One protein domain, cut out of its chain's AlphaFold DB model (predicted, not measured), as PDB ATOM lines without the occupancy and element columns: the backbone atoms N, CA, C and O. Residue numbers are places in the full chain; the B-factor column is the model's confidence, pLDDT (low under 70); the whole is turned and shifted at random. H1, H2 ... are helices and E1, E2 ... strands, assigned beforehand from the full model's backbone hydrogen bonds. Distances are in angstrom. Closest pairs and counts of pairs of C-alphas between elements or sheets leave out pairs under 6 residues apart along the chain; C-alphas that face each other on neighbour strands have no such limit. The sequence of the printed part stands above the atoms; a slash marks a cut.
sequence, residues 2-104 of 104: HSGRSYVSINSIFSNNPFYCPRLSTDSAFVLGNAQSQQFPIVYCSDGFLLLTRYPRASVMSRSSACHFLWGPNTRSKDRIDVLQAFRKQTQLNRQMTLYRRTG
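Overview. This is residues 2 to 104 of the 104 residues of an uncharacterized protein of Paragonimus westermani (UniProt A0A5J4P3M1). With little regular structure, this is mostly winding loops, with a small hairpin of E1 and E2 followed by short helix H1, and a longer helix, H2, away from them. The 103 printed residues, 27 in named elements, give E1, E2, H1, H2 in chain order, an antiparallel sheet E1 - E2 and a mixed class. The whole is compact, radius of gyration of the C-alphas 13.7 A, spanning 40 by 27 by 24 A.

Arrangement. Past residues 2 to 30, find the hairpin of E1, residues 31 to 33, and E2, residues 42 to 45, antiparallel at 166 degrees; N 32 and O 44 are within hydrogen-bond range at 2.9 A. A tight link leads to H1, residues 47 to 53. H2, residues 77 to 89, is apart from E1, E2 and H1. Every O i to N i+4 pair in H1 and H2 is within hydrogen-bond range.

Along the chain. Find C-alpha 31, where E1 begins, at (451.326, 308.796, 433.842). H2 runs 18.2 A to C-alpha 89 at (433.503, 308.888, 427.703).

Size, cuts and confidence. The printed part has no cut; the link H1 to H2 is long. Residues 2 to 27 and 103 to 104 have pLDDT under 70.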
ATOM      1  N   HIS A   2     438.242 300.112 417.731       29.00
ATOM      2  CA  HIS A   2     439.411 300.910 418.109       29.00
ATOM      3  C   HIS A   2     439.465 301.050 419.634       29.00
ATOM      4  O   HIS A   2     438.669 301.778 420.219       29.00
ATOM      5  N   SER A   3     440.382 300.321 420.275       30.44
ATOM      6  CA  SER A   3     440.702 300.462 421.700       30.44
ATOM      7  C   SER A   3     441.350 301.833 421.924       30.44
ATOM      8  O   SER A   3     442.556 302.012 421.753       30.44
ATOM      9  N   GLY A   4     440.520 302.834 422.217       29.09
ATOM     10  CA  GLY A   4     440.947 304.190 422.537       29.09
ATOM     11  C   GLY A   4     441.630 304.210 423.897       29.09
ATOM     12  O   GLY A   4     440.978 304.188 424.936       29.09
ATOM     13  N   ARG A   5     442.961 304.238 423.906       34.06
ATOM     14  CA  ARG A   5     443.731 304.510 425.119       34.06
ATOM     15  C   ARG A   5     443.542 305.990 425.468       34.06
ATOM     16  O   ARG A   5     444.052 306.863 424.770       34.06
ATOM     17  N   SER A   6     442.783 306.286 426.520       34.47
ATOM     18  CA  SER A   6     442.656 307.646 427.052       34.47
ATOM     19  C   SER A   6     443.975 308.060 427.710       34.47
ATOM     20  O   SER A   6     444.247 307.720 428.859       34.47
ATOM     21  N   TYR A   7     444.819 308.768 426.962       35.94
ATOM     22  CA  TYR A   7     446.041 309.378 427.476       35.94
ATOM     23  C   TYR A   7     445.740 310.793 427.975       35.94
ATOM     24  O   TYR A   7     445.197 311.612 427.233       35.94
ATOM     25  N   VAL A   8     446.126 311.094 429.217       41.06
ATOM     26  CA  VAL A   8     446.223 312.473 429.707       41.06
ATOM     27  C   VAL A   8     447.692 312.866 429.662       41.06
ATOM     28  O   VAL A   8     448.474 312.488 430.533       41.06
ATOM     29  N   SER A   9     448.074 313.608 428.627       44.03
ATOM     30  CA  SER A   9     449.395 314.232 428.553       44.03
ATOM     31  C   SER A   9     449.352 315.555 429.305       44.03
ATOM     32  O   SER A   9     448.689 316.500 428.877       44.03
ATOM     33  N   ILE A  10     450.050 315.628 430.438       47.22
ATOM     34  CA  ILE A  10     450.214 316.872 431.191       47.22
ATOM     35  C   ILE A  10     451.380 317.631 430.554       47.22
ATOM     36  O   ILE A  10     452.528 317.511 430.968       47.22
ATOM     37  N   ASN A  11     451.083 318.408 429.512       39.38
ATOM     38  CA  ASN A  11     452.026 319.386 428.981       39.38
ATOM     39  C   ASN A  11     451.957 320.635 429.860       39.38
ATOM     40  O   ASN A  11     451.129 321.518 429.643       39.38
ATOM     41  N   SER A  12     452.790 320.701 430.895       38.31
ATOM     42  CA  SER A  12     452.952 321.941 431.650       38.31
ATOM     43  C   SER A  12     454.135 322.734 431.109       38.31
ATOM     44  O   SER A  12     455.277 322.290 431.184       38.31
ATOM     45  N   ILE A  13     453.864 323.944 430.620       37.50
ATOM     46  CA  ILE A  13     454.891 324.953 430.351       37.50
ATOM     47  C   ILE A  13     455.311 325.529 431.708       37.50
ATOM     48  O   ILE A  13     454.665 326.431 432.235       37.50
ATOM     49  N   PHE A  14     456.368 324.986 432.308       38.75
ATOM     50  CA  PHE A  14     457.014 325.611 433.463       38.75
ATOM     51  C   PHE A  14     458.186 326.457 432.971       38.75
ATOM     52  O   PHE A  14     459.326 326.002 432.937       38.75
ATOM     53  N   SER A  15     457.894 327.697 432.582       31.66
ATOM     54  CA  SER A  15     458.929 328.709 432.380       31.66
ATOM     55  C   SER A  15     459.605 328.974 433.735       31.66
ATOM     56  O   SER A  15     458.935 329.402 434.671       31.66
ATOM     57  N   ASN A  16     460.907 328.683 433.838       38.66
ATOM     58  CA  ASN A  16     461.801 328.872 434.997       38.66
ATOM     59  C   ASN A  16     461.784 327.783 436.098       38.66
ATOM     60  O   ASN A  16     461.150 327.927 437.141       38.66
ATOM     61  N   ASN A  17     462.570 326.708 435.931       42.88
ATOM     62  CA  ASN A  17     463.107 325.934 437.067       42.88
ATOM     63  C   ASN A  17     464.651 325.927 437.013       42.88
ATOM     64  O   ASN A  17     465.202 325.387 436.058       42.88
ATOM     65  N   PRO A  18     465.355 326.457 438.033       43.66
ATOM     66  CA  PRO A  18     466.824 326.509 438.085       43.66
ATOM     67  C   PRO A  18     467.496 325.175 438.474       43.66
ATOM     68  O   PRO A  18     468.705 325.122 438.658       43.66
ATOM     69  N   PHE A  19     466.737 324.079 438.582       47.28
ATOM     70  CA  PHE A  19     467.255 322.739 438.881       47.28
ATOM     71  C   PHE A  19     467.300 321.884 437.606       47.28
ATOM     72  O   PHE A  19     466.502 320.961 437.440       47.28
ATOM     73  N   TYR A  20     468.208 322.216 436.686       46.38
ATOM     74  CA  TYR A  20     468.490 321.405 435.498       46.38
ATOM     75  C   TYR A  20     469.462 320.268 435.853       46.38
ATOM     76  O   TYR A  20     470.611 320.516 436.207       46.38
ATOM     77  N   CYS A  21     469.015 319.012 435.742       41.66
ATOM     78  CA  CYS A  21     469.893 317.840 435.682       41.66
ATOM     79  C   CYS A  21     470.106 317.482 434.199       41.66
ATOM     80  O   CYS A  21     469.171 316.983 433.573       41.66
ATOM     81  N   PRO A  22     471.298 317.688 433.613       46.28
ATOM     82  CA  PRO A  22     471.514 317.620 432.161       46.28
ATOM     83  C   PRO A  22     471.430 316.206 431.546       46.28
ATOM     84  O   PRO A  22     471.676 316.048 430.355       46.28
ATOM     85  N   ARG A  23     471.086 315.168 432.325       46.75
ATOM     86  CA  ARG A  23     470.948 313.773 431.856       46.75
ATOM     87  C   ARG A  23     469.519 313.225 431.841       46.75
ATOM     88  O   ARG A  23     469.319 312.113 431.365       46.75
ATOM     89  N   LEU A  24     468.537 313.967 432.349       48.69
ATOM     90  CA  LEU A  24     467.131 313.565 432.317       48.69
ATOM     91  C   LEU A  24     466.362 314.642 431.571       48.69
ATOM     92  O   LEU A  24     465.926 315.636 432.146       48.69
ATOM     93  N   SER A  25     466.234 314.441 430.268       49.00
ATOM     94  CA  SER A  25     465.305 315.190 429.445       49.00
ATOM     95  C   SER A  25     463.924 315.192 430.109       49.00
ATOM     96  O   SER A  25     463.305 314.138 430.275       49.00
ATOM     97  N   THR A  26     463.394 316.369 430.445       53.28
ATOM     98  CA  THR A  26     461.974 316.551 430.802       53.28
ATOM     99  C   THR A  26     461.039 316.306 429.610       53.28
ATOM    100  O   THR A  26     459.859 316.633 429.694       53.28
ATOM    101  N   ASP A  27     461.558 315.739 428.513       57.16
ATOM    102  CA  ASP A  27     460.939 315.582 427.195       57.16
ATOM    103  C   ASP A  27     459.571 314.893 427.214       57.16
ATOM    104  O   ASP A  27     458.826 315.002 426.246       57.16
ATOM    105  N   SER A  28     459.176 314.219 428.300       71.31
ATOM    106  CA  SER A  28     457.799 313.741 428.475       71.31
ATOM    107  C   SER A  28     457.438 313.513 429.948       71.31
ATOM    108  O   SER A  28     457.868 312.536 430.563       71.31
ATOM    109  N   ALA A  29     456.592 314.375 430.518       84.06
ATOM    110  CA  ALA A  29     455.965 314.161 431.825       84.06
ATOM    111  C   ALA A  29     454.585 313.500 431.657       84.06
ATOM    112  O   ALA A  29     453.614 314.137 431.250       84.06
ATOM    113  N   PHE A  30     454.486 312.210 431.981       86.81
ATOM    114  CA  PHE A  30     453.248 311.437 431.833       86.81
ATOM    115  C   PHE A  30     453.039 310.376 432.922       86.81
ATOM    116  O   PHE A  30     453.981 309.946 433.605       86.81
ATOM    117  N   VAL A  31     451.783 309.936 433.035       88.44
ATOM    118  CA  VAL A  31     451.326 308.796 433.842       88.44
ATOM    119  C   VAL A  31     450.460 307.869 432.988       88.44
ATOM    120  O   VAL A  31     449.856 308.309 432.012       88.44
ATOM    121  N   LEU A  32     450.376 306.594 433.364       88.00
ATOM    122  CA  LEU A  32     449.475 305.613 432.756       88.00
ATOM    123  C   LEU A  32     448.540 305.058 433.830       88.00
ATOM    124  O   LEU A  32     449.003 304.649 434.896       88.00
ATOM    125  N   GLY A  33     447.238 305.049 433.548       87.19
ATOM    126  CA  GLY A  33     446.205 304.509 434.431       87.19
ATOM    127  C   GLY A  33     445.580 303.226 433.887       87.19
ATOM    128  O   GLY A  33     445.525 303.024 432.675       87.19
ATOM    129  N   ASN A  34     445.080 302.367 434.776       85.62
ATOM    130  CA  ASN A  34     444.303 301.194 434.378       85.62
ATOM    131  C   ASN A  34     442.867 301.596 433.996       85.62
ATOM    132  O   ASN A  34     442.052 301.892 434.868       85.62
ATOM    133  N   ALA A  35     442.548 301.547 432.700       81.94
ATOM    134  CA  ALA A  35     441.233 301.898 432.158       81.94
ATOM    135  C   ALA A  35     440.096 300.927 432.535       81.94
ATOM    136  O   ALA A  35     438.928 301.282 432.393       81.94
ATOM    137  N   GLN A  36     440.412 299.716 433.007       80.94
ATOM    138  CA  GLN A  36     439.416 298.703 433.386       80.94
ATOM    139  C   GLN A  36     438.864 298.909 434.803       80.94
ATOM    140  O   GLN A  36     437.845 298.324 435.162       80.94
ATOM    141  N   SER A  37     439.528 299.730 435.619       83.75
ATOM    142  CA  SER A  37     439.085 300.047 436.976       83.75
ATOM    143  C   SER A  37     438.384 301.402 437.006       83.75
ATOM    144  O   SER A  37     438.884 302.375 436.445       83.75
ATOM    145  N   GLN A  38     437.262 301.493 437.727       81.88
ATOM    146  CA  GLN A  38     436.451 302.716 437.822       81.88
ATOM    147  C   GLN A  38     437.220 303.934 438.361       81.88
ATOM    148  O   GLN A  38     436.859 305.070 438.067       81.88
ATOM    149  N   GLN A  39     438.269 303.714 439.159       85.88
ATOM    150  CA  GLN A  39     439.075 304.794 439.745       85.88
ATOM    151  C   GLN A  39     440.244 305.228 438.848       85.88
ATOM    152  O   GLN A  39     440.908 306.228 439.145       85.88
ATOM    153  N   PHE A  40     440.488 304.500 437.754       87.75
ATOM    154  CA  PHE A  40     441.603 304.718 436.835       87.75
ATOM    155  C   PHE A  40     442.953 304.828 437.569       87.75
ATOM    156  O   PHE A  40     443.639 305.845 437.447       87.75
ATOM    157  N   PRO A  41     443.330 303.838 438.402       89.69
ATOM    158  CA  PRO A  41     444.523 303.932 439.229       89.69
ATOM    159  C   PRO A  41     445.778 304.003 438.357       89.69
ATOM    160  O   PRO A  41     445.913 303.250 437.391       89.69
ATOM    161  N   ILE A  42     446.704 304.892 438.711       93.25
ATOM    162  CA  ILE A  42     448.011 305.034 438.075       93.25
ATOM    163  C   ILE A  42     448.818 303.761 438.334       93.25
ATOM    164  O   ILE A  42     449.131 303.435 439.479       93.25
ATOM    165  N   VAL A  43     449.179 303.074 437.253       90.12
ATOM    166  CA  VAL A  43     450.032 301.874 437.257       90.12
ATOM    167  C   VAL A  43     451.469 302.183 436.842       90.12
ATOM    168  O   VAL A  43     452.352 301.357 437.036       90.12
ATOM    169  N   TYR A  44     451.716 303.372 436.285       89.38
ATOM    170  CA  TYR A  44     453.054 303.842 435.942       89.38
ATOM    171  C   TYR A  44     453.132 305.371 435.935       89.38
ATOM    172  O   TYR A  44     452.210 306.050 435.482       89.38
ATOM    173  N   CYS A  45     454.268 305.917 436.369       88.69
ATOM    174  CA  CYS A  45     454.594 307.333 436.237       88.69
ATOM    175  C   CYS A  45     456.050 307.522 435.793       88.69
ATOM    176  O   CYS A  45     456.972 306.898 436.330       88.69
ATOM    177  N   SER A  46     456.247 308.407 434.816       89.25
ATOM    178  CA  SER A  46     457.575 308.816 434.344       89.25
ATOM    179  C   SER A  46     458.354 309.580 435.421       89.25
ATOM    180  O   SER A  46     457.762 310.270 436.253       89.25
ATOM    181  N   ASP A  47     459.687 309.519 435.383       88.62
ATOM    182  CA  ASP A  47     460.522 310.342 436.271       88.62
ATOM    183  C   ASP A  47     460.327 311.842 436.008       88.62
ATOM    184  O   ASP A  47     460.276 312.628 436.954       88.62
ATOM    185  N   GLY A  48     460.095 312.231 434.748       86.06
ATOM    186  CA  GLY A  48     459.738 313.602 434.375       86.06
ATOM    187  C   GLY A  48     458.505 314.109 435.128       86.06
ATOM    188  O   GLY A  48     458.531 315.207 435.678       86.06
ATOM    189  N   PHE A  49     457.454 313.290 435.253       87.62
ATOM    190  CA  PHE A  49     456.263 313.643 436.034       87.62
ATOM    191  C   PHE A  49     456.571 313.858 437.525       87.62
ATOM    192  O   PHE A  49     456.056 314.799 438.135       87.62
ATOM    193  N   LEU A  50     457.419 313.022 438.127       87.88
ATOM    194  CA  LEU A  50     457.777 313.148 439.546       87.88
ATOM    195  C   LEU A  50     458.617 314.397 439.816       87.88
ATOM    196  O   LEU A  50     458.336 315.139 440.760       87.88
ATOM    197  N   LEU A  51     459.601 314.665 438.954       86.06
ATOM    198  CA  LEU A  51     460.420 315.877 439.010       86.06
ATOM    199  C   LEU A  51     459.557 317.137 438.877       86.06
ATOM    200  O   LEU A  51     459.737 318.102 439.622       86.06
ATOM    201  N   LEU A  52     458.584 317.102 437.965       83.56
ATOM    202  CA  LEU A  52     457.699 318.220 437.667       83.56
ATOM    203  C   LEU A  52     456.720 318.534 438.802       83.56
ATOM    204  O   LEU A  52     456.516 319.697 439.153       83.56
ATOM    205  N   THR A  53     456.097 317.499 439.364       86.19
ATOM    206  CA  THR A  53     455.014 317.635 440.350       86.19
ATOM    207  C   THR A  53     455.507 317.661 441.795       86.19
ATOM    208  O   THR A  53     454.766 318.084 442.688       86.19
ATOM    209  N   ARG A  54     456.753 317.228 442.032       87.50
ATOM    210  CA  ARG A  54     457.369 317.061 443.361       87.50
ATOM    211  C   ARG A  54     456.618 316.078 444.263       87.50
ATOM    212  O   ARG A  54     456.732 316.131 445.486       87.50
ATOM    213  N   TYR A  55     455.862 315.159 443.668       88.88
ATOM    214  CA  TYR A  55     455.319 314.017 444.390       88.88
ATOM    215  C   TYR A  55     456.320 312.856 444.369       88.88
ATOM    216  O   TYR A  55     456.854 312.540 443.306       88.88
ATOM    217  N   PRO A  56     456.561 312.175 445.504       91.56
ATOM    218  CA  PRO A  56     457.318 310.930 445.492       91.56
ATOM    219  C   PRO A  56     456.503 309.838 444.792       91.56
ATOM    220  O   PRO A  56     455.277 309.794 444.936       91.56
ATOM    221  N   ARG A  57     457.178 308.920 444.084       93.94
ATOM    222  CA  ARG A  57     456.541 307.834 443.313       93.94
ATOM    223  C   ARG A  57     455.490 307.080 444.127       93.94
ATOM    224  O   ARG A  57     454.362 306.934 443.672       93.94
ATOM    225  N   ALA A  58     455.818 306.699 445.362       94.31
ATOM    226  CA  ALA A  58     454.910 305.986 446.263       94.31
ATOM    227  C   ALA A  58     453.597 306.744 446.558       94.31
ATOM    228  O   ALA A  58     452.570 306.119 446.776       94.31
ATOM    229  N   SER A  59     453.602 308.083 446.525       93.69
ATOM    230  CA  SER A  59     452.391 308.907 446.675       93.69
ATOM    231  C   SER A  59     451.675 309.201 445.353       93.69
ATOM    232  O   SER A  59     450.721 309.973 445.360       93.69
ATOM    233  N   VAL A  60     452.148 308.686 444.219       93.62
ATOM    234  CA  VAL A  60     451.505 308.836 442.899       93.62
ATOM    235  C   VAL A  60     450.853 307.531 442.472       93.62
ATOM    236  O   VAL A  60     449.733 307.548 441.963       93.62
ATOM    237  N   MET A  61     451.543 306.411 442.690       94.31
ATOM    238  CA  MET A  61     451.037 305.084 442.346       94.31
ATOM    239  C   MET A  61     449.672 304.835 442.993       94.31
ATOM    240  O   MET A  61     449.401 305.291 444.105       94.31
ATOM    241  N   SER A  62     448.797 304.141 442.266       92.81
ATOM    242  CA  SER A  62     447.432 303.795 442.684       92.81
ATOM    243  C   SER A  62     446.469 304.970 442.901       92.81
ATOM    244  O   SER A  62     445.295 304.743 443.182       92.81
ATOM    245  N   ARG A  63     446.899 306.227 442.719       94.94
ATOM    246  CA  ARG A  63     445.979 307.380 442.670       94.94
ATOM    247  C   ARG A  63     445.320 307.472 441.303       94.94
ATOM    248  O   ARG A  63     445.820 306.909 440.340       94.94
ATOM    249  N   SER A  64     444.218 308.203 441.195       92.88
ATOM    250  CA  SER A  64     443.531 308.359 439.911       92.88
ATOM    251  C   SER A  64     444.407 309.068 438.868       92.88
ATOM    252  O   SER A  64     444.982 310.125 439.148       92.88
ATOM    253  N   SER A  65     444.459 308.534 437.644       90.69
ATOM    254  CA  SER A  65     445.202 309.103 436.510       90.69
ATOM    255  C   SER A  65     444.604 310.402 435.970       90.69
ATOM    256  O   SER A  65     445.254 311.092 435.188       90.69
ATOM    257  N   ALA A  66     443.413 310.791 436.429       91.19
ATOM    258  CA  ALA A  66     442.880 312.138 436.233       91.19
ATOM    259  C   ALA A  66     443.642 313.213 437.039       91.19
ATOM    260  O   ALA A  66     443.414 314.409 436.860       91.19
ATOM    261  N   CYS A  67     444.567 312.795 437.912       91.94
ATOM    262  CA  CYS A  67     445.521 313.644 438.621       91.94
ATOM    263  C   CYS A  67     444.878 314.790 439.424       91.94
ATOM    264  O   CYS A  67     445.463 315.863 439.553       91.94
ATOM    265  N   HIS A  68     443.701 314.563 440.023       91.50
ATOM    266  CA  HIS A  68     442.982 315.587 440.804       91.50
ATOM    267  C   HIS A  68     443.793 316.151 441.972       91.50
ATOM    268  O   HIS A  68     443.549 317.256 442.436       91.50
ATOM    269  N   PHE A  69     444.782 315.397 442.443       91.00
ATOM    270  CA  PHE A  69     445.706 315.821 443.488       91.00
ATOM    271  C   PHE A  69     446.674 316.934 443.070       91.00
ATOM    272  O   PHE A  69     447.409 317.443 443.912       91.00
ATOM    273  N   LEU A  70     446.704 317.269 441.779       90.75
ATOM    274  CA  LEU A  70     447.410 318.422 441.230       90.75
ATOM    275  C   LEU A  70     446.467 319.610 440.996       90.75
ATOM    276  O   LEU A  70     446.898 320.637 440.484       90.75
ATOM    277  N   TRP A  71     445.172 319.495 441.295       90.81
ATOM    278  CA  TRP A  71     444.246 320.618 441.171       90.81
ATOM    279  C   TRP A  71     444.365 321.534 442.386       90.81
ATOM    280  O   TRP A  71     444.530 321.067 443.510       90.81
ATOM    281  N   GLY A  72     444.218 322.837 442.169       87.38
ATOM    282  CA  GLY A  72     444.234 323.828 443.241       87.38
ATOM    283  C   GLY A  72     443.320 325.018 442.950       87.38
ATOM    284  O   GLY A  72     442.486 324.942 442.041       87.38
ATOM    285  N   PRO A  73     443.437 326.111 443.723       88.50
ATOM    286  CA  PRO A  73     442.460 327.204 443.738       88.50
ATOM    287  C   PRO A  73     442.131 327.793 442.360       88.50
ATOM    288  O   PRO A  73     440.961 327.979 442.038       88.50
ATOM    289  N   ASN A  74     443.140 327.984 441.505       86.69
ATOM    290  CA  ASN A  74     442.986 328.612 440.187       86.69
ATOM    291  C   ASN A  74     442.796 327.600 439.048       86.69
ATOM    292  O   ASN A  74     442.742 327.967 437.874       86.69
ATOM    293  N   THR A  75     442.695 326.308 439.359       83.81
ATOM    294  CA  THR A  75     442.357 325.288 438.368       83.81
ATOM    295  C   THR A  75     440.887 325.447 437.972       83.81
ATOM    296  O   THR A  75     440.004 325.107 438.762       83.81
ATOM    297  N   ARG A  76     440.617 325.930 436.753       86.88
ATOM    298  CA  ARG A  76     439.262 326.264 436.280       86.88
ATOM    299  C   ARG A  76     438.306 325.076 436.387       86.88
ATOM    300  O   ARG A  76     438.617 323.975 435.935       86.88
ATOM    301  N   SER A  77     437.092 325.320 436.881       94.88
ATOM    302  CA  SER A  77     436.054 324.287 437.015       94.88
ATOM    303  C   SER A  77     435.722 323.603 435.688       94.88
ATOM    304  O   SER A  77     435.556 322.388 435.655       94.88
ATOM    305  N   LYS A  78     435.698 324.360 434.581       93.31
ATOM    306  CA  LYS A  78     435.480 323.808 433.237       93.31
ATOM    307  C   LYS A  78     436.534 322.762 432.859       93.31
ATOM    308  O   LYS A  78     436.182 321.724 432.319       93.31
ATOM    309  N   ASP A  79     437.802 322.995 433.188       88.75
ATOM    310  CA  ASP A  79     438.880 322.059 432.850       88.75
ATOM    311  C   ASP A  79     438.774 320.776 433.674       88.75
ATOM    312  O   ASP A  79     438.930 319.683 433.134       88.75
ATOM    313  N   ARG A  80     438.409 320.894 434.957       92.94
ATOM    314  CA  ARG A  80     438.124 319.736 435.821       92.94
ATOM    315  C   ARG A  80     436.986 318.884 435.257       92.94
ATOM    316  O   ARG A  80     437.112 317.663 435.179       92.94
ATOM    317  N   ILE A  81     435.886 319.527 434.851       95.31
ATOM    318  CA  ILE A  81     434.719 318.855 434.264       95.31
ATOM    319  C   ILE A  81     435.109 318.150 432.966       95.31
ATOM    320  O   ILE A  81     434.798 316.972 432.807       95.31
ATOM    321  N   ASP A  82     435.812 318.836 432.070       90.81
ATOM    322  CA  ASP A  82     436.155 318.291 430.757       90.81
ATOM    323  C   ASP A  82     437.124 317.103 430.877       90.81
ATOM    324  O   ASP A  82     436.935 316.094 430.195       90.81
ATOM    325  N   VAL A  83     438.089 317.150 431.807       90.19
ATOM    326  CA  VAL A  83     438.955 315.999 432.132       90.19
ATOM    327  C   VAL A  83     438.122 314.813 432.619       90.19
ATOM    328  O   VAL A  83     438.228 313.717 432.070       90.19
ATOM    329  N   LEU A  84     437.249 315.020 433.609       92.00
ATOM    330  CA  LEU A  84     436.390 313.958 434.146       92.00
ATOM    331  C   LEU A  84     435.471 313.350 433.081       92.00
ATOM    332  O   LEU A  84     435.270 312.134 433.045       92.00
ATOM    333  N   GLN A  85     434.908 314.187 432.210       91.50
ATOM    334  CA  GLN A  85     434.076 313.728 431.103       91.50
ATOM    335  C   GLN A  85     434.879 312.914 430.089       91.50
ATOM    336  O   GLN A  85     434.362 311.903 429.620       91.50
ATOM    337  N   ALA A  86     436.122 313.296 429.789       87.19
ATOM    338  CA  ALA A  86     436.985 312.536 428.889       87.19
ATOM    339  C   ALA A  86     437.282 311.126 429.428       87.19
ATOM    340  O   ALA A  86     437.187 310.162 428.672       87.19
ATOM    341  N   PHE A  87     437.530 310.981 430.737       85.56
ATOM    342  CA  PHE A  87     437.652 309.660 431.374       85.56
ATOM    343  C   PHE A  87     436.361 308.845 431.270       85.56
ATOM    344  O   PHE A  87     436.396 307.685 430.865       85.56
ATOM    345  N   ARG A  88     435.210 309.452 431.590       86.69
ATOM    346  CA  ARG A  88     433.900 308.775 431.531       86.69
ATOM    347  C   ARG A  88     433.531 308.323 430.119       86.69
ATOM    348  O   ARG A  88     432.986 307.240 429.956       86.69
ATOM    349  N   LYS A  89     433.805 309.160 429.116       86.50
ATOM    350  CA  LYS A  89     433.503 308.888 427.703       86.50
ATOM    351  C   LYS A  89     434.603 308.093 426.995       86.50
ATOM    352  O   LYS A  89     434.419 307.741 425.837       86.50
ATOM    353  N   GLN A  90     435.729 307.837 427.665       82.75
ATOM    354  CA  GLN A  90     436.917 307.196 427.093       82.75
ATOM    355  C   GLN A  90     437.417 307.893 425.816       82.75
ATOM    356  O   GLN A  90     437.838 307.260 424.850       82.75
ATOM    357  N   THR A  91     437.377 309.227 425.804       82.38
ATOM    358  CA  THR A  91     437.819 310.039 424.665       82.38
ATOM    359  C   THR A  91     439.172 310.681 424.939       82.38
ATOM    360  O   THR A  91     439.551 310.915 426.087       82.38
ATOM    361  N   GLN A  92     439.909 311.001 423.877       82.00
ATOM    362  CA  GLN A  92     441.127 311.796 423.988       82.00
ATOM    363  C   GLN A  92     440.781 313.251 424.334       82.00
ATOM    364  O   GLN A  92     439.809 313.806 423.822       82.00
ATOM    365  N   LEU A  93     441.595 313.877 425.185       82.81
ATOM    366  CA  LEU A  93     441.499 315.297 425.511       82.81
ATOM    367  C   LEU A  93     442.897 315.915 425.486       82.81
ATOM    368  O   LEU A  93     443.783 315.479 426.218       82.81
ATOM    369  N   ASN A  94     443.084 316.951 424.670       82.75
ATOM    370  CA  ASN A  94     444.263 317.809 424.716       82.75
ATOM    371  C   ASN A  94     443.856 319.155 425.323       82.75
ATOM    372  O   ASN A  94     442.902 319.783 424.856       82.75
ATOM    373  N   ARG A  95     444.517 319.562 426.411       79.94
ATOM    374  CA  ARG A  95     444.162 320.783 427.133       79.94
ATOM    375  C   ARG A  95     445.329 321.347 427.927       79.94
ATOM    376  O   ARG A  95     446.054 320.605 428.581       79.94
ATOM    377  N   GLN A  96     445.431 322.672 427.936       81.94
ATOM    378  CA  GLN A  96     446.276 323.412 428.862       81.94
ATOM    379  C   GLN A  96     445.490 323.736 430.138       81.94
ATOM    380  O   GLN A  96     444.359 324.213 430.067       81.94
ATOM    381  N   MET A  97     446.078 323.461 431.301       81.88
ATOM    382  CA  MET A  97     445.412 323.574 432.600       81.88
ATOM    383  C   MET A  97     446.412 324.014 433.672       81.88
ATOM    384  O   MET A  97     447.557 323.562 433.680       81.88
ATOM    385  N   THR A  98     445.972 324.868 434.598       83.44
ATOM    386  CA  THR A  98     446.770 325.271 435.766       83.44
ATOM    387  C   THR A  98     446.752 324.166 436.818       83.44
ATOM    388  O   THR A  98     445.677 323.782 437.289       83.44
ATOM    389  N   LEU A  99     447.935 323.679 437.198       86.12
ATOM    390  CA  LEU A  99     448.147 322.596 438.160       86.12
ATOM    391  C   LEU A  99     449.140 323.017 439.254       86.12
ATOM    392  O   LEU A  99     449.959 323.910 439.048       86.12
ATOM    393  N   TYR A 100     449.077 322.338 440.396       84.69
ATOM    394  CA  TYR A 100     449.797 322.656 441.625       84.69
ATOM    395  C   TYR A 100     450.717 321.506 442.025       84.69
ATOM    396  O   TYR A 100     450.372 320.327 441.915       84.69
ATOM    397  N   ARG A 101     451.915 321.865 442.485       81.69
ATOM    398  CA  ARG A 101     452.904 320.914 443.004       81.69
ATOM    399  C   ARG A 101     452.557 320.560 444.449       81.69
ATOM    400  O   ARG A 101     451.798 321.267 445.099       81.69
ATOM    401  N   ARG A 102     453.146 319.488 444.987       77.31
ATOM    402  CA  ARG A 102     452.932 319.097 446.397       77.31
ATOM    403  C   ARG A 102     453.327 320.191 447.408       77.31
ATOM    404  O   ARG A 102     452.827 320.180 448.524       77.31
ATOM    405  N   THR A 103     454.243 321.087 447.037       62.72
ATOM    406  CA  THR A 103     454.879 322.060 447.943       62.72
ATOM    407  C   THR A 103     454.909 323.480 447.366       62.72
ATOM    408  O   THR A 103     455.932 324.155 447.476       62.72
ATOM    409  N   GLY A 104     453.842 323.914 446.691       45.06
ATOM    410  CA  GLY A 104     453.725 325.271 446.141       45.06
ATOM    411  C   GLY A 104     452.310 325.801 446.245       45.06
ATOM    412  O   GLY A 104     451.408 325.090 445.749       45.06
TER     413      GLY A 104